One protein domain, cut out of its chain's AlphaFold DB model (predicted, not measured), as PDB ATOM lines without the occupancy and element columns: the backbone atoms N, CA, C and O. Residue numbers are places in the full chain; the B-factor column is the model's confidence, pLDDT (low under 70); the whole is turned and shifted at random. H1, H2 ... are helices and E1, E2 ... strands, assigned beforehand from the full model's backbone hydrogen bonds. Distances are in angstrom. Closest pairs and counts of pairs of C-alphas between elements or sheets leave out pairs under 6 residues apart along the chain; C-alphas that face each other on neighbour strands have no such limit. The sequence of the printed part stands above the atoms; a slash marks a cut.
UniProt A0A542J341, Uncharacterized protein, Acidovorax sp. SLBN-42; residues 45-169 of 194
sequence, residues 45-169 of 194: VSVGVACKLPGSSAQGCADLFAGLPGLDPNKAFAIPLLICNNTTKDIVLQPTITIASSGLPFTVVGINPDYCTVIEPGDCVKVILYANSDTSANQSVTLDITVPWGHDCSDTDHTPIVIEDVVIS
ATOM      1  N   VAL A  45      41.741  48.143   6.033       93.75
ATOM      2  CA  VAL A  45      41.119  47.125   5.188       93.75
ATOM      3  C   VAL A  45      39.611  47.268   5.264       93.75
ATOM      4  O   VAL A  45      39.041  47.424   6.341       93.75
ATOM      5  N   SER A  46      38.958  47.205   4.110       90.75
ATOM      6  CA  SER A  46      37.504  47.124   4.013       90.75
ATOM      7  C   SER A  46      37.102  45.936   3.154       90.75
ATOM      8  O   SER A  46      37.738  45.651   2.140       90.75
ATOM      9  N   VAL A  47      36.057  45.227   3.576       88.44
ATOM     10  CA  VAL A  47      35.553  44.041   2.877       88.44
ATOM     11  C   VAL A  47      34.432  44.459   1.937       88.44
ATOM     12  O   VAL A  47      33.504  45.163   2.336       88.44
ATOM     13  N   GLY A  48      34.529  44.053   0.675       84.62
ATOM     14  CA  GLY A  48      33.468  44.259  -0.302       84.62
ATOM     15  C   GLY A  48      32.462  43.112  -0.327       84.62
ATOM     16  O   GLY A  48      32.431  42.235   0.533       84.62
ATOM     17  N   VAL A  49      31.622  43.104  -1.358       84.06
ATOM     18  CA  VAL A  49      30.632  42.040  -1.554       84.06
ATOM     19  C   VAL A  49      31.347  40.784  -2.038       84.06
ATOM     20  O   VAL A  49      31.977  40.817  -3.087       84.06
ATOM     21  N   ALA A  50      31.256  39.673  -1.315       86.88
ATOM     22  CA  ALA A  50      31.801  38.413  -1.810       86.88
ATOM     23  C   ALA A  50      30.887  37.768  -2.856       86.88
ATOM     24  O   ALA A  50      29.680  38.011  -2.910       86.88
ATOM     25  N   CYS A  51      31.465  36.906  -3.683       84.25
ATOM     26  CA  CYS A  51      30.732  36.132  -4.672       84.25
ATOM     27  C   CYS A  51      31.228  34.695  -4.721       84.25
ATOM     28  O   CYS A  51      32.357  34.385  -4.342       84.25
ATOM     29  N   LYS A  52      30.372  33.808  -5.220       83.56
ATOM     30  CA  LYS A  52      30.799  32.465  -5.598       83.56
ATOM     31  C   LYS A  52      31.434  32.534  -6.975       83.56
ATOM     32  O   LYS A  52      30.831  33.074  -7.914       83.56
ATOM     33  N   LEU A  53      32.628  31.965  -7.093       77.50
ATOM     34  CA  LEU A  53      33.188  31.722  -8.402       77.50
ATOM     35  C   LEU A  53      32.264  30.742  -9.119       77.50
ATOM     36  O   LEU A  53      31.690  29.829  -8.514       77.50
ATOM     37  N   PRO A  54      32.003  30.994 -10.393       62.56
ATOM     38  CA  PRO A  54      30.955  30.264 -11.052       62.56
ATOM     39  C   PRO A  54      31.414  28.838 -11.394       62.56
ATOM     40  O   PRO A  54      32.420  28.648 -12.070       62.56
ATOM     41  N   GLY A  55      30.635  27.851 -10.934       57.69
ATOM     42  CA  GLY A  55      30.744  26.446 -11.349       57.69
ATOM     43  C   GLY A  55      30.320  26.243 -12.812       57.69
ATOM     44  O   GLY A  55      30.413  27.171 -13.612       57.69
ATOM     45  N   SER A  56      29.792  25.066 -13.184       44.91
ATOM     46  CA  SER A  56      29.472  24.656 -14.579       44.91
ATOM     47  C   SER A  56      28.577  25.592 -15.430       44.91
ATOM     48  O   SER A  56      28.236  25.245 -16.558       44.91
ATOM     49  N   SER A  57      28.173  26.755 -14.924       45.28
ATOM     50  CA  SER A  57      27.385  27.788 -15.598       45.28
ATOM     51  C   SER A  57      28.156  29.067 -15.967       45.28
ATOM     52  O   SER A  57      27.561  29.927 -16.615       45.28
ATOM     53  N   ALA A  58      29.450  29.219 -15.647       50.41
ATOM     54  CA  ALA A  58      30.239  30.320 -16.213       50.41
ATOM     55  C   ALA A  58      31.168  29.908 -17.324       50.41
ATOM     56  O   ALA A  58      32.215  29.303 -17.126       50.41
ATOM     57  N   GLN A  59      30.838  30.435 -18.484       52.78
ATOM     58  CA  GLN A  59      31.752  30.512 -19.606       52.78
ATOM     59  C   GLN A  59      32.552  31.829 -19.593       52.78
ATOM     60  O   GLN A  59      33.495  31.959 -20.354       52.78
ATOM     61  N   GLY A  60      32.203  32.808 -18.741       54.41
ATOM     62  CA  GLY A  60      32.779  34.161 -18.803       54.41
ATOM     63  C   GLY A  60      33.989  34.437 -17.906       54.41
ATOM     64  O   GLY A  60      34.680  35.417 -18.141       54.41
ATOM     65  N   CYS A  61      34.232  33.619 -16.876       53.66
ATOM     66  CA  CYS A  61      35.277  33.881 -15.876       53.66
ATOM     67  C   CYS A  61      36.231  32.698 -15.663       53.66
ATOM     68  O   CYS A  61      37.186  32.806 -14.903       53.66
ATOM     69  N   ALA A  62      35.954  31.559 -16.304       57.59
ATOM     70  CA  ALA A  62      36.675  30.311 -16.085       57.59
ATOM     71  C   ALA A  62      38.176  30.441 -16.391       57.59
ATOM     72  O   ALA A  62      38.989  29.914 -15.638       57.59
ATOM     73  N   ASP A  63      38.544  31.205 -17.423       58.94
ATOM     74  CA  ASP A  63      39.937  31.356 -17.867       58.94
ATOM     75  C   ASP A  63      40.820  32.086 -16.843       58.94
ATOM     76  O   ASP A  63      42.004  31.785 -16.708       58.94
ATOM     77  N   LEU A  64      40.235  32.997 -16.064       57.50
ATOM     78  CA  LEU A  64      40.940  33.723 -15.005       57.50
ATOM     79  C   LEU A  64      41.239  32.857 -13.792       57.50
ATOM     80  O   LEU A  64      42.215  33.079 -13.082       57.50
ATOM     81  N   PHE A  65      40.380  31.873 -13.555       61.75
ATOM     82  CA  PHE A  65      40.460  30.992 -12.398       61.75
ATOM     83  C   PHE A  65      41.179  29.684 -12.722       61.75
ATOM     84  O   PHE A  65      41.740  29.065 -11.823       61.75
ATOM     85  N   ALA A  66      41.244  29.298 -14.000       59.34
ATOM     86  CA  ALA A  66      41.995  28.138 -14.472       59.34
ATOM     87  C   ALA A  66      43.507  28.245 -14.196       59.34
ATOM     88  O   ALA A  66      44.194  27.226 -14.156       59.34
ATOM     89  N   GLY A  67      44.022  29.463 -13.998       60.84
ATOM     90  CA  GLY A  67      45.433  29.723 -13.709       60.84
ATOM     91  C   GLY A  67      45.824  29.681 -12.230       60.84
ATOM     92  O   GLY A  67      47.017  29.750 -11.953       60.84
ATOM     93  N   LEU A  68      44.875  29.579 -11.288       70.94
ATOM     94  CA  LEU A  68      45.161  29.622  -9.848       70.94
ATOM     95  C   LEU A  68      45.363  28.203  -9.288       70.94
ATOM     96  O   LEU A  68      44.392  27.445  -9.177       70.94
ATOM     97  N   PRO A  69      46.600  27.805  -8.923       78.56
ATOM     98  CA  PRO A  69      46.870  26.457  -8.438       78.56
ATOM     99  C   PRO A  69      46.096  26.163  -7.150       78.56
ATOM    100  O   PRO A  69      46.154  26.927  -6.194       78.56
ATOM    101  N   GLY A  70      45.391  25.031  -7.110       83.62
ATOM    102  CA  GLY A  70      44.668  24.574  -5.917       83.62
ATOM    103  C   GLY A  70      43.244  25.115  -5.765       83.62
ATOM    104  O   GLY A  70      42.555  24.706  -4.835       83.62
ATOM    105  N   LEU A  71      42.769  25.976  -6.666       85.00
ATOM    106  CA  LEU A  71      41.394  26.479  -6.650       85.00
ATOM    107  C   LEU A  71      40.434  25.426  -7.232       85.00
ATOM    108  O   LEU A  71      40.659  24.930  -8.334       85.00
ATOM    109  N   ASP A  72      39.362  25.082  -6.513       85.75
ATOM    110  CA  ASP A  72      38.306  24.194  -7.017       85.75
ATOM    111  C   ASP A  72      37.192  25.040  -7.655       85.75
ATOM    112  O   ASP A  72      36.370  25.618  -6.936       85.75
ATOM    113  N   PRO A  73      37.090  25.093  -8.995       76.94
ATOM    114  CA  PRO A  73      36.116  25.946  -9.675       76.94
ATOM    115  C   PRO A  73      34.657  25.589  -9.351       76.94
ATOM    116  O   PRO A  73      33.761  26.394  -9.591       76.94
ATOM    117  N   ASN A  74      34.382  24.406  -8.793       81.12
ATOM    118  CA  ASN A  74      33.024  24.012  -8.423       81.12
ATOM    119  C   ASN A  74      32.594  24.553  -7.059       81.12
ATOM    120  O   ASN A  74      31.397  24.579  -6.778       81.12
ATOM    121  N   LYS A  75      33.546  24.927  -6.199       86.81
ATOM    122  CA  LYS A  75      33.317  25.260  -4.783       86.81
ATOM    123  C   LYS A  75      34.184  26.430  -4.316       86.81
ATOM    124  O   LYS A  75      34.544  26.510  -3.142       86.81
ATOM    125  N   ALA A  76      34.524  27.322  -5.237       87.44
ATOM    126  CA  ALA A  76      35.361  28.471  -4.952       87.44
ATOM    127  C   ALA A  76      34.552  29.759  -4.787       87.44
ATOM    128  O   ALA A  76      33.459  29.935  -5.329       87.44
ATOM    129  N   PHE A  77      35.135  30.681  -4.037       88.25
ATOM    130  CA  PHE A  77      34.575  31.970  -3.673       88.25
ATOM    131  C   PHE A  77      35.641  33.049  -3.838       88.25
ATOM    132  O   PHE A  77      36.835  32.789  -3.685       88.25
ATOM    133  N   ALA A  78      35.191  34.258  -4.149       87.75
ATOM    134  CA  ALA A  78      36.016  35.450  -4.208       87.75
ATOM    135  C   ALA A  78      35.501  36.466  -3.187       87.75
ATOM    136  O   ALA A  78      34.333  36.863  -3.223       87.75
ATOM    137  N   ILE A  79      36.381  36.883  -2.282       89.56
ATOM    138  CA  ILE A  79      36.098  37.866  -1.237       89.56
ATOM    139  C   ILE A  79      36.993  39.074  -1.510       89.56
ATOM    140  O   ILE A  79      38.207  38.992  -1.319       89.56
ATOM    141  N   PRO A  80      36.442  40.183  -2.016       87.94
ATOM    142  CA  PRO A  80      37.253  41.335  -2.350       87.94
ATOM    143  C   PRO A  80      37.525  42.178  -1.099       87.94
ATOM    144  O   PRO A  80      36.637  42.423  -0.281       87.94
ATOM    145  N   LEU A  81      38.748  42.668  -0.990       91.00
ATOM    146  CA  LEU A  81      39.223  43.600   0.017       91.00
ATOM    147  C   LEU A  81      39.702  44.872  -0.680       91.00
ATOM    148  O   LEU A  81      40.261  44.819  -1.774       91.00
ATOM    149  N   LEU A  82      39.521  46.018  -0.041       91.56
ATOM    150  CA  LEU A  82      40.234  47.244  -0.379       91.56
ATOM    151  C   LEU A  82      41.187  47.551   0.759       91.56
ATOM    152  O   LEU A  82      40.744  47.759   1.891       91.56
ATOM    153  N   ILE A  83      42.474  47.558   0.435       94.12
ATOM    154  CA  ILE A  83      43.563  47.754   1.379       94.12
ATOM    155  C   ILE A  83      44.229  49.072   1.033       94.12
ATOM    156  O   ILE A  83      44.696  49.240  -0.090       94.12
ATOM    157  N   CYS A  84      44.258  50.001   1.980       95.06
ATOM    158  CA  CYS A  84      44.894  51.298   1.804       95.06
ATOM    159  C   CYS A  84      46.127  51.402   2.694       95.06
ATOM    160  O   CYS A  84      46.039  51.243   3.917       95.06
ATOM    161  N   ASN A  85      47.269  51.702   2.080       96.38
ATOM    162  CA  ASN A  85      48.504  51.973   2.788       96.38
ATOM    163  C   ASN A  85      48.466  53.398   3.352       96.38
ATOM    164  O   ASN A  85      48.786  54.376   2.688       96.38
ATOM    165  N   ASN A  86      48.060  53.512   4.608       94.12
ATOM    166  CA  ASN A  86      48.077  54.757   5.376       94.12
ATOM    167  C   ASN A  86      49.410  54.975   6.124       94.12
ATOM    168  O   ASN A  86      49.494  55.868   6.973       94.12
ATOM    169  N   THR A  87      50.428  54.149   5.856       93.56
ATOM    170  CA  THR A  87      51.755  54.253   6.466       93.56
ATOM    171  C   THR A  87      52.650  55.205   5.663       93.56
ATOM    172  O   THR A  87      52.248  55.764   4.644       93.56
ATOM    173  N   THR A  88      53.879  55.430   6.132       94.06
ATOM    174  CA  THR A  88      54.872  56.277   5.446       94.06
ATOM    175  C   THR A  88      55.874  55.486   4.606       94.06
ATOM    176  O   THR A  88      56.812  56.076   4.069       94.06
ATOM    177  N   LYS A  89      55.713  54.165   4.515       94.56
ATOM    178  CA  LYS A  89      56.598  53.260   3.776       94.56
ATOM    179  C   LYS A  89      55.778  52.317   2.910       94.56
ATOM    180  O   LYS A  89      54.591  52.125   3.154       94.56
ATOM    181  N   ASP A  90      56.426  51.720   1.928       96.81
ATOM    182  CA  ASP A  90      55.845  50.621   1.171       96.81
ATOM    183  C   ASP A  90      55.383  49.514   2.123       96.81
ATOM    184  O   ASP A  90      55.990  49.273   3.175       96.81
ATOM    185  N   ILE A  91      54.288  48.862   1.753       96.94
ATOM    186  CA  ILE A  91      53.812  47.660   2.429       96.94
ATOM    187  C   ILE A  91      53.594  46.544   1.418       96.94
ATOM    188  O   ILE A  91      53.376  46.785   0.230       96.94
ATOM    189  N   VAL A  92      53.573  45.320   1.924       97.31
ATOM    190  CA  VAL A  92      53.159  44.130   1.195       97.31
ATOM    191  C   VAL A  92      52.248  43.262   2.056       97.31
ATOM    192  O   VAL A  92      52.278  43.320   3.287       97.31
ATOM    193  N   LEU A  93      51.461  42.408   1.401       96.50
ATOM    194  CA  LEU A  93      50.704  41.347   2.064       96.50
ATOM    195  C   LEU A  93      51.507  40.053   2.069       96.50
ATOM    196  O   LEU A  93      52.079  39.665   1.045       96.50
ATOM    197  N   GLN A  94      51.512  39.369   3.205       95.62
ATOM    198  CA  GLN A  94      52.267  38.132   3.384       95.62
ATOM    199  C   GLN A  94      51.458  36.894   2.968       95.62
ATOM    200  O   GLN A  94      50.224  36.914   3.055       95.62
ATOM    201  N   PRO A  95      52.128  35.789   2.581       91.88
ATOM    202  CA  PRO A  95      51.499  34.573   2.049       91.88
ATOM    203  C   PRO A  95      50.833  33.689   3.119       91.88
ATOM    204  O   PRO A  95      51.041  32.479   3.165       91.88
ATOM    205  N   THR A  96      50.052  34.290   4.015       92.31
ATOM    206  CA  THR A  96      49.453  33.626   5.186       92.31
ATOM    207  C   THR A  96      48.095  34.216   5.580       92.31
ATOM    208  O   THR A  96      47.662  34.061   6.720       92.31
ATOM    209  N   ILE A  97      47.395  34.882   4.654       95.56
ATOM    210  CA  ILE A  97      46.024  35.360   4.902       95.56
ATOM    211  C   ILE A  97      45.114  34.170   5.227       95.56
ATOM    212  O   ILE A  97      45.081  33.186   4.485       95.56
ATOM    213  N   THR A  98      44.349  34.273   6.313       96.88
ATOM    214  CA  THR A  98      43.424  33.225   6.759       96.88
ATOM    215  C   THR A  98      42.009  33.753   6.942       96.88
ATOM    216  O   THR A  98      41.779  34.943   7.165       96.88
ATOM    217  N   ILE A  99      41.049  32.834   6.836       97.00
ATOM    218  CA  ILE A  99      39.635  33.072   7.104       97.00
ATOM    219  C   ILE A  99      39.204  32.060   8.161       97.00
ATOM    220  O   ILE A  99      39.311  30.853   7.938       97.00
ATOM    221  N   ALA A 100      38.701  32.543   9.291       96.38
ATOM    222  CA  ALA A 100      37.850  31.755  10.169       96.38
ATOM    223  C   ALA A 100      36.391  32.074   9.833       96.38
ATOM    224  O   ALA A 100      36.057  33.192   9.447       96.38
ATOM    225  N   SER A 101      35.517  31.079   9.908       95.06
ATOM    226  CA  SER A 101      34.157  31.223   9.397       95.06
ATOM    227  C   SER A 101      33.154  30.406  10.191       95.06
ATOM    228  O   SER A 101      33.379  29.226  10.462       95.06
ATOM    229  N   SER A 102      32.002  31.009  10.473       93.94
ATOM    230  CA  SER A 102      30.824  30.320  10.996       93.94
ATOM    231  C   SER A 102      29.825  30.055   9.865       93.94
ATOM    232  O   SER A 102      29.438  30.967   9.133       93.94
ATOM    233  N   GLY A 103      29.410  28.795   9.712       88.44
ATOM    234  CA  GLY A 103      28.400  28.352   8.743       88.44
ATOM    235  C   GLY A 103      28.952  27.564   7.554       88.44
ATOM    236  O   GLY A 103      28.426  26.494   7.257       88.44
ATOM    237  N   LEU A 104      29.999  28.055   6.890       90.31
ATOM    238  CA  LEU A 104      30.636  27.379   5.757       90.31
ATOM    239  C   LEU A 104      32.162  27.488   5.900       90.31
ATOM    240  O   LEU A 104      32.629  28.611   6.059       90.31
ATOM    241  N   PRO A 105      32.935  26.384   5.875       94.00
ATOM    242  CA  PRO A 105      34.385  26.450   6.031       94.00
ATOM    243  C   PRO A 105      35.049  27.008   4.771       94.00
ATOM    244  O   PRO A 105      34.663  26.649   3.658       94.00
ATOM    245  N   PHE A 106      36.074  27.841   4.951       94.56
ATOM    246  CA  PHE A 106      36.880  28.385   3.862       94.56
ATOM    247  C   PHE A 106      38.355  28.024   4.021       94.56
ATOM    248  O   PHE A 106      38.912  28.079   5.112       94.56
ATOM    249  N   THR A 107      39.002  27.693   2.908       95.25
ATOM    250  CA  THR A 107      40.460  27.573   2.803       95.25
ATOM    251  C   THR A 107      40.943  28.569   1.765       95.25
ATOM    252  O   THR A 107      40.592  28.442   0.592       95.25
ATOM    253  N   VAL A 108      41.728  29.563   2.186       94.44
ATOM    254  CA  VAL A 108      42.342  30.533   1.268       94.44
ATOM    255  C   VAL A 108      43.342  29.802   0.375       94.44
ATOM    256  O   VAL A 108      44.187  29.054   0.858       94.44
ATOM    257  N   VAL A 109      43.211  30.003  -0.932       92.06
ATOM    258  CA  VAL A 109      44.054  29.391  -1.968       92.06
ATOM    259  C   VAL A 109      45.098  30.384  -2.469       92.06
ATOM    260  O   VAL A 109      46.217  30.002  -2.791       92.06
ATOM    261  N   GLY A 110      44.737  31.664  -2.520       89.88
ATOM    262  CA  GLY A 110      45.631  32.726  -2.951       89.88
ATOM    263  C   GLY A 110      44.911  34.059  -3.058       89.88
ATOM    264  O   GLY A 110      43.721  34.170  -2.738       89.88
ATOM    265  N   ILE A 111      45.642  35.064  -3.530       89.62
ATOM    266  CA  ILE A 111      45.125  36.413  -3.732       89.62
ATOM    267  C   ILE A 111      45.503  36.981  -5.101       89.62
ATOM    268  O   ILE A 111      46.387  36.466  -5.778       89.62
ATOM    269  N   ASN A 112      44.819  38.045  -5.513       85.25
ATOM    270  CA  ASN A 112      45.202  38.877  -6.655       85.25
ATOM    271  C   ASN A 112      45.023  40.369  -6.309       85.25
ATOM    272  O   ASN A 112      43.905  40.728  -5.927       85.25
ATOM    273  N   PRO A 113      46.034  41.246  -6.475       87.25
ATOM    274  CA  PRO A 113      47.422  40.952  -6.855       87.25
ATOM    275  C   PRO A 113      48.085  39.929  -5.939       87.25
ATOM    276  O   PRO A 113      47.637  39.744  -4.809       87.25
ATOM    277  N   ASP A 114      49.091  39.230  -6.461       89.50
ATOM    278  CA  ASP A 114      49.739  38.138  -5.738       89.50
ATOM    279  C   ASP A 114      50.417  38.661  -4.461       89.50
ATOM    280  O   ASP A 114      50.683  39.865  -4.321       89.50
ATOM    281  N   TYR A 115      50.701  37.763  -3.517       93.81
ATOM    282  CA  TYR A 115      51.426  38.131  -2.299       93.81
ATOM    283  C   TYR A 115      52.724  38.861  -2.634       93.81
ATOM    284  O   TYR A 115      53.273  38.711  -3.726       93.81
ATOM    285  N   CYS A 116      53.226  39.655  -1.689       95.69
ATOM    286  CA  CYS A 116      54.431  40.454  -1.893       95.69
ATOM    287  C   CYS A 116      54.345  41.563  -2.953       95.69
ATOM    288  O   CYS A 116      55.354  42.212  -3.232       95.69
ATOM    289  N   THR A 117      53.169  41.822  -3.527       94.69
ATOM    290  CA  THR A 117      52.974  43.008  -4.366       94.69
ATOM    291  C   THR A 117      53.049  44.265  -3.500       94.69
ATOM    292  O   THR A 117      52.365  44.358  -2.478       94.69
ATOM    293  N   VAL A 118      53.882  45.221  -3.915       96.94
ATOM    294  CA  VAL A 118      54.076  46.500  -3.223       96.94
ATOM    295  C   VAL A 118      52.825  47.367  -3.325       96.94
ATOM    296  O   VAL A 118      52.239  47.506  -4.400       96.94
ATOM    297  N   ILE A 119      52.444  47.967  -2.200       96.19
ATOM    298  CA  ILE A 119      51.454  49.039  -2.104       96.19
ATOM    299  C   ILE A 119      52.189  50.276  -1.579       96.19
ATOM    300  O   ILE A 119      52.653  50.280  -0.435       96.19
ATOM    301  N   GLU A 120      52.316  51.311  -2.405       97.44
ATOM    302  CA  GLU A 120      53.041  52.539  -2.057       97.44
ATOM    303  C   GLU A 120      52.293  53.357  -0.979       97.44
ATOM    304  O   GLU A 120      51.077  53.214  -0.813       97.44
ATOM    305  N   PRO A 121      52.984  54.213  -0.203       96.81
ATOM    306  CA  PRO A 121      52.353  55.117   0.756       96.81
ATOM    307  C   PRO A 121      51.247  55.973   0.133       96.81
ATOM    308  O   PRO A 121      51.478  56.710  -0.820       96.81
ATOM    309  N   GLY A 122      50.060  55.949   0.734       95.31
ATOM    310  CA  GLY A 122      48.892  56.705   0.280       95.31
ATOM    311  C   GLY A 122      48.031  55.984  -0.759       95.31
ATOM    312  O   GLY A 122      46.900  56.420  -0.985       95.31
ATOM    313  N   ASP A 123      48.508  54.877  -1.330       95.81
ATOM    314  CA  ASP A 123      47.757  54.116  -2.324       95.81
ATOM    315  C   ASP A 123      46.761  53.143  -1.695       95.81
ATOM    316  O   ASP A 123      46.901  52.678  -0.558       95.81
ATOM    317  N   CYS A 124      45.746  52.796  -2.486       92.50
ATOM    318  CA  CYS A 124      44.811  51.730  -2.172       92.50
ATOM    319  C   CYS A 124      44.802  50.682  -3.279       92.50
ATOM    320  O   CYS A 124      44.614  51.001  -4.452       92.50
ATOM    321  N   VAL A 125      44.899  49.413  -2.896       90.06
ATOM    322  CA  VAL A 125      44.834  48.276  -3.813       90.06
ATOM    323  C   VAL A 125      43.615  47.424  -3.492       90.06
ATOM    324  O   VAL A 125      43.292  47.144  -2.335       90.06
ATOM    325  N   LYS A 126      42.913  47.009  -4.547       85.12
ATOM    326  CA  LYS A 126      41.848  46.012  -4.456       85.12
ATOM    327  C   LYS A 126      42.486  44.633  -4.502       85.12
ATOM    328  O   LYS A 126      43.144  44.303  -5.483       85.12
ATOM    329  N   VAL A 127      42.267  43.843  -3.462       88.50
ATOM    330  CA  VAL A 127      42.804  42.491  -3.328       88.50
ATOM    331  C   VAL A 127      41.654  41.507  -3.315       88.50
ATOM    332  O   VAL A 127      40.750  41.616  -2.498       88.50
ATOM    333  N   ILE A 128      41.665  40.534  -4.214       86.62
ATOM    334  CA  ILE A 128      40.676  39.459  -4.213       86.62
ATOM    335  C   ILE A 128      41.263  38.267  -3.482       86.62
ATOM    336  O   ILE A 128      42.279  37.738  -3.913       86.62
ATOM    337  N   LEU A 129      40.600  37.828  -2.414       91.38
ATOM    338  CA  LEU A 129      40.888  36.563  -1.750       91.38
ATOM    339  C   LEU A 129      40.120  35.455  -2.450       91.38
ATOM    340  O   LEU A 129      38.888  35.477  -2.484       91.38
ATOM    341  N   TYR A 130      40.848  34.477  -2.966       89.94
ATOM    342  CA  TYR A 130      40.274  33.256  -3.503       89.94
ATOM    343  C   TYR A 130      40.276  32.186  -2.424       89.94
ATOM    344  O   TYR A 130      41.319  31.877  -1.846       89.94
ATOM    345  N   ALA A 131      39.110  31.609  -2.157       92.75
ATOM    346  CA  ALA A 131      38.963  30.563  -1.160       92.75
ATOM    347  C   ALA A 131      38.115  29.406  -1.685       92.75
ATOM    348  O   ALA A 131      37.099  29.615  -2.346       92.75
ATOM    349  N   ASN A 132      38.517  28.187  -1.343       92.25
ATOM    350  CA  ASN A 132      37.704  26.993  -1.523       92.25
ATOM    351  C   ASN A 132      36.814  26.766  -0.309       92.25
ATOM    352  O   ASN A 132      37.156  27.153   0.808       92.25
ATOM    353  N   SER A 133      35.721  26.050  -0.530       93.06
ATOM    354  CA  SER A 133      34.881  25.495   0.518       93.06
ATOM    355  C   SER A 133      34.514  24.037   0.231       93.06
ATOM    356  O   SER A 133      34.755  23.509  -0.854       93.06
ATOM    357  N   ASP A 134      33.858  23.390   1.190       91.00
ATOM    358  CA  ASP A 134      33.322  22.039   1.055       91.00
ATOM    359  C   ASP A 134      32.121  21.972   0.101       91.00
ATOM    360  O   ASP A 134      31.851  20.919  -0.488       91.00
ATOM    361  N   THR A 135      31.397  23.084  -0.085       87.69
ATOM    362  CA  THR A 135      30.234  23.173  -0.983       87.69
ATOM    363  C   THR A 135      30.144  24.530  -1.685       87.69
ATOM    364  O   THR A 135      30.768  25.501  -1.277       87.69
ATOM    365  N   SER A 136      29.301  24.619  -2.715       84.94
ATOM    366  CA  SER A 136      28.965  25.869  -3.408       84.94
ATOM    367  C   SER A 136      27.676  26.518  -2.875       84.94
ATOM    368  O   SER A 136      26.919  27.125  -3.645       84.94
ATOM    369  N   ALA A 137      27.339  26.284  -1.601       86.44
ATOM    370  CA  ALA A 137      26.085  26.746  -1.017       86.44
ATOM    371  C   ALA A 137      25.998  28.279  -1.022       86.44
ATOM    372  O   ALA A 137      26.931  28.980  -0.639       86.44
ATOM    373  N   ASN A 138      24.846  28.804  -1.441       86.00
ATOM    374  CA  ASN A 138      24.541  30.225  -1.329       86.00
ATOM    375  C   ASN A 138      23.825  30.474   0.004       86.00
ATOM    376  O   ASN A 138      22.597  30.415   0.062       86.00
ATOM    377  N   GLN A 139      24.594  30.686   1.067       88.19
ATOM    378  CA  GLN A 139      24.083  30.888   2.423       88.19
ATOM    379  C   GLN A 139      24.780  32.061   3.108       88.19
ATOM    380  O   GLN A 139      25.849  32.492   2.677       88.19
ATOM    381  N   SER A 140      24.177  32.541   4.195       92.62
ATOM    382  CA  SER A 140      24.808  33.534   5.056       92.62
ATOM    383  C   SER A 140      25.964  32.907   5.835       92.62
ATOM    384  O   SER A 140      25.834  31.789   6.340       92.62
ATOM    385  N   VAL A 141      27.065  33.641   5.964       94.44
ATOM    386  CA  VAL A 141      28.223  33.277   6.790       94.44
ATOM    387  C   VAL A 141      28.724  34.494   7.555       94.44
ATOM    388  O   VAL A 141      28.525  35.630   7.121       94.44
ATOM    389  N   THR A 142      29.401  34.244   8.670       96.25
ATOM    390  CA  THR A 142      30.188  35.260   9.380       96.25
ATOM    391  C   THR A 142      31.656  34.893   9.245       96.25
ATOM    392  O   THR A 142      31.995  33.727   9.461       96.25
ATOM    393  N   LEU A 143      32.495  35.852   8.854       95.50
ATOM    394  CA  LEU A 143      33.926  35.660   8.639       95.50
ATOM    395  C   LEU A 143      34.746  36.514   9.603       95.50
ATOM    396  O   LEU A 143      34.463  37.701   9.754       95.50
ATOM    397  N   ASP A 144      35.821  35.925  10.111       96.94
ATOM    398  CA  ASP A 144      36.950  36.652  10.675       96.94
ATOM    399  C   ASP A 144      38.126  36.512   9.705       96.94
ATOM    400  O   ASP A 144      38.558  35.400   9.383       96.94
ATOM    401  N   ILE A 145      38.628  37.635   9.195       97.38
ATOM    402  CA  ILE A 145      39.703  37.661   8.196       97.38
ATOM    403  C   ILE A 145      40.970  38.175   8.867       97.38
ATOM    404  O   ILE A 145      40.993  39.294   9.376       97.38
ATOM    405  N   THR A 146      42.035  37.375   8.832       97.88
ATOM    406  CA  THR A 146      43.361  37.789   9.304       97.88
ATOM    407  C   THR A 146      44.252  38.094   8.110       97.88
ATOM    408  O   THR A 146      44.475  37.225   7.265       97.88
ATOM    409  N   VAL A 147      44.775  39.318   8.045       97.31
ATOM    410  CA  VAL A 147      45.630  39.824   6.967       97.31
ATOM    411  C   VAL A 147      47.012  40.184   7.523       97.31
ATOM    412  O   VAL A 147      47.197  41.279   8.065       97.31
ATOM    413  N   PRO A 148      47.993  39.274   7.423       96.69
ATOM    414  CA  PRO A 148      49.375  39.576   7.769       96.69
ATOM    415  C   PRO A 148      50.018  40.471   6.700       96.69
ATOM    416  O   PRO A 148      49.788  40.307   5.497       96.69
ATOM    417  N   TRP A 149      50.803  41.444   7.146       96.44
ATOM    418  CA  TRP A 149      51.413  42.482   6.315       96.44
ATOM    419  C   TRP A 149      52.803  42.825   6.858       96.44
ATOM    420  O   TRP A 149      53.128  42.452   7.981       96.44
ATOM    421  N   GLY A 150      53.609  43.519   6.061       96.06
ATOM    422  CA  GLY A 150      54.946  43.982   6.436       96.06
ATOM    423  C   GLY A 150      55.465  45.011   5.439       96.06
ATOM    424  O   GLY A 150      54.796  45.290   4.443       96.06
ATOM    425  N   HIS A 151      56.652  45.564   5.670       95.12
ATOM    426  CA  HIS A 151      57.319  46.444   4.705       95.12
ATOM    427  C   HIS A 151      57.996  45.686   3.553       95.12
ATOM    428  O   HIS A 151      58.274  46.266   2.505       95.12
ATOM    429  N   ASP A 152      58.230  44.386   3.726       94.19
ATOM    430  CA  ASP A 152      58.672  43.464   2.683       94.19
ATOM    431  C   ASP A 152      58.163  42.034   2.963       94.19
ATOM    432  O   ASP A 152      57.503  41.769   3.967       94.19
ATOM    433  N   CYS A 153      58.439  41.091   2.057       93.25
ATOM    434  CA  CYS A 153      57.968  39.701   2.157       93.25
ATOM    435  C   CYS A 153      58.468  38.927   3.377       93.25
ATOM    436  O   CYS A 153      57.905  37.888   3.722       93.25
ATOM    437  N   SER A 154      59.595  39.352   3.932       93.44
ATOM    438  CA  SER A 154      60.288  38.696   5.035       93.44
ATOM    439  C   SER A 154      60.073  39.401   6.369       93.44
ATOM    440  O   SER A 154      60.472  38.868   7.403       93.44
ATOM    441  N   ASP A 155      59.447  40.573   6.350       91.12
ATOM    442  CA  ASP A 155      59.199  41.392   7.522       91.12
ATOM    443  C   ASP A 155      58.121  40.774   8.416       91.12
ATOM    444  O   ASP A 155      56.938  40.900   8.136       91.12
ATOM    445  N   THR A 156      58.517  40.122   9.509       87.06
ATOM    446  CA  THR A 156      57.597  39.469  10.454       87.06
ATOM    447  C   THR A 156      57.285  40.295  11.703       87.06
ATOM    448  O   THR A 156      56.722  39.744  12.650       87.06
ATOM    449  N   ASP A 157      57.705  41.561  11.789       89.06
ATOM    450  CA  ASP A 157      57.613  42.331  13.041       89.06
ATOM    451  C   ASP A 157      56.292  43.111  13.207       89.06
ATOM    452  O   ASP A 157      56.099  43.837  14.186       89.06
ATOM    453  N   HIS A 158      55.343  42.894  12.294       91.25
ATOM    454  CA  HIS A 158      54.042  43.551  12.271       91.25
ATOM    455  C   HIS A 158      52.917  42.646  12.776       91.25
ATOM    456  O   HIS A 158      52.775  41.485  12.385       91.25
ATOM    457  N   THR A 159      52.052  43.209  13.619       92.94
ATOM    458  CA  THR A 159      50.825  42.530  14.048       92.94
ATOM    459  C   THR A 159      49.854  42.415  12.863       92.94
ATOM    460  O   THR A 159      49.571  43.435  12.220       92.94
ATOM    461  N   PRO A 160      49.301  41.220  12.579       95.50
ATOM    462  CA  PRO A 160      48.293  41.051  11.539       95.50
ATOM    463  C   PRO A 160      47.047  41.901  11.785       95.50
ATOM    464  O   PRO A 160      46.634  42.118  12.925       95.50
ATOM    465  N   ILE A 161      46.409  42.331  10.703       95.62
ATOM    466  CA  ILE A 161      45.108  42.996  10.770       95.62
ATOM    467  C   ILE A 161      44.038  41.927  10.920       95.62
ATOM    468  O   ILE A 161      44.004  40.983  10.134       95.62
ATOM    469  N   VAL A 162      43.154  42.087  11.901       96.12
ATOM    470  CA  VAL A 162      42.019  41.186  12.116       96.12
ATOM    471  C   VAL A 162      40.733  41.962  11.862       96.12
ATOM    472  O   VAL A 162      40.503  43.010  12.463       96.12
ATOM    473  N   ILE A 163      39.919  41.461  10.937       94.88
ATOM    474  CA  ILE A 163      38.589  41.985  10.628       94.88
ATOM    475  C   ILE A 163      37.590  40.965  11.155       94.88
ATOM    476  O   ILE A 163      37.460  39.892  10.573       94.88
ATOM    477  N   GLU A 164      36.930  41.294  12.256       96.06
ATOM    478  CA  GLU A 164      36.016  40.390  12.958       96.06
ATOM    479  C   GLU A 164      34.565  40.591  12.502       96.06
ATOM    480  O   GLU A 164      34.181  41.675  12.047       96.06
ATOM    481  N   ASP A 165      33.756  39.543  12.654       94.56
ATOM    482  CA  ASP A 165      32.296  39.580  12.523       94.56
ATOM    483  C   ASP A 165      31.778  40.094  11.163       94.56
ATOM    484  O   ASP A 165      30.711  40.715  11.054       94.56
ATOM    485  N   VAL A 166      32.499  39.805  10.076       92.94
ATOM    486  CA  VAL A 166      32.075  40.189   8.725       92.94
ATOM    487  C   VAL A 166      30.913  39.309   8.282       92.94
ATOM    488  O   VAL A 166      31.088  38.152   7.898       92.94
ATOM    489  N   VAL A 167      29.704  39.867   8.293       94.12
ATOM    490  CA  VAL A 167      28.499  39.158   7.852       94.12
ATOM    491  C   VAL A 167      28.351  39.242   6.335       94.12
ATOM    492  O   VAL A 167      28.067  40.301   5.774       94.12
ATOM    493  N   ILE A 168      28.456  38.094   5.671       89.38
ATOM    494  CA  ILE A 168      28.138  37.937   4.253       89.38
ATOM    495  C   ILE A 168      26.795  37.230   4.153       89.38
ATOM    496  O   ILE A 168      26.685  36.045   4.446       89.38
ATOM    497  N   SER A 169      25.759  37.957   3.739       89.75
ATOM    498  CA  SER A 169      24.381  37.447   3.711       89.75
ATOM    499  C   SER A 169      24.117  36.432   2.596       89.75
ATOM    500  O   SER A 169      23.193  35.625   2.699       89.75
TER     501      SER A 169
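This is residues 45 to 169 of the 194 residues of an uncharacterized protein of Acidovorax sp. SLBN-42 (UniProt A0A542J341). Two strongly twisted sheets lie face to face as a sandwich with crossed strands: E1, E2, E5 and E4 in one layer, E3, E6 and E7 in the other. The short helix H1 hangs in a loop beyond the four-stranded sheet, away from the other layer, and the long links E2 to E3, E4 to E5 and E6 to E7 gather at one end of the sandwich. The printed part has 125 residues, with named elements in the order E1, H1, E2, E3, E4, E5, E6, E7; both sheets, E1 - E2 - E5 - E4 and E3 - E6 - E7, are all antiparallel. The class is mostly strand, though under half of the residues are in named elements. The whole is compact, with a radius of gyration of the C-alphas of 14.7 A and spans of 44 by 31 by 22 A.

E1, residues 45 to 47, is an edge strand antiparallel to E2, residues 76 to 84, with N 46 and O 82 2.9 A apart. E2 is antiparallel to E5, residues 124 to 133, at 157 degrees; N 81 and O 127 are 2.7 A apart. E5 forms a hairpin with the edge strand E4, residues 106 to 112, with N 128 and O 112 2.8 A apart. In the other sheet, E3, residues 98 to 102, is antiparallel to E6, residues 141 to 147, with N 100 and O 144 2.9 A apart. E6 and E7, residues 161 to 168, form a hairpin, with N 147 and O 161 2.8 A apart. The strands of the two sheets stand at 48 degrees; the closest C-alphas of E3 and E4, those of Thr 98 and Val 108, are 6.2 A apart. H1, residues 62 to 65, is on neither sheet; it is too short for an O i to N i+4 pair, and its one O i to N i+3 pair is within hydrogen-bond range.

E1 begins at C-alpha 45, (41.119, 47.125, 5.188). E2 is 25.6 A long, E4 17.0 A, and E5, from C-alpha 124 at (44.811, 51.730, -2.172), 28.2 A. E6 is 18.6 A long, and E7 18.9 A, bending by 65 degrees at residue 165 and ending at C-alpha 168, (28.138, 37.937, 4.253).

The C-alphas farthest apart, those of Ser 56 and Thr 88, are 45.2 A apart. The printed part has no cut. The link E1 to H1 is also long, and E3 to E4 is tight. Residues 92 to 93 pair with 149 to 150, antiparallel. Residues 54 to 67 have pLDDT under 70; the mean of the printed part is 87.5.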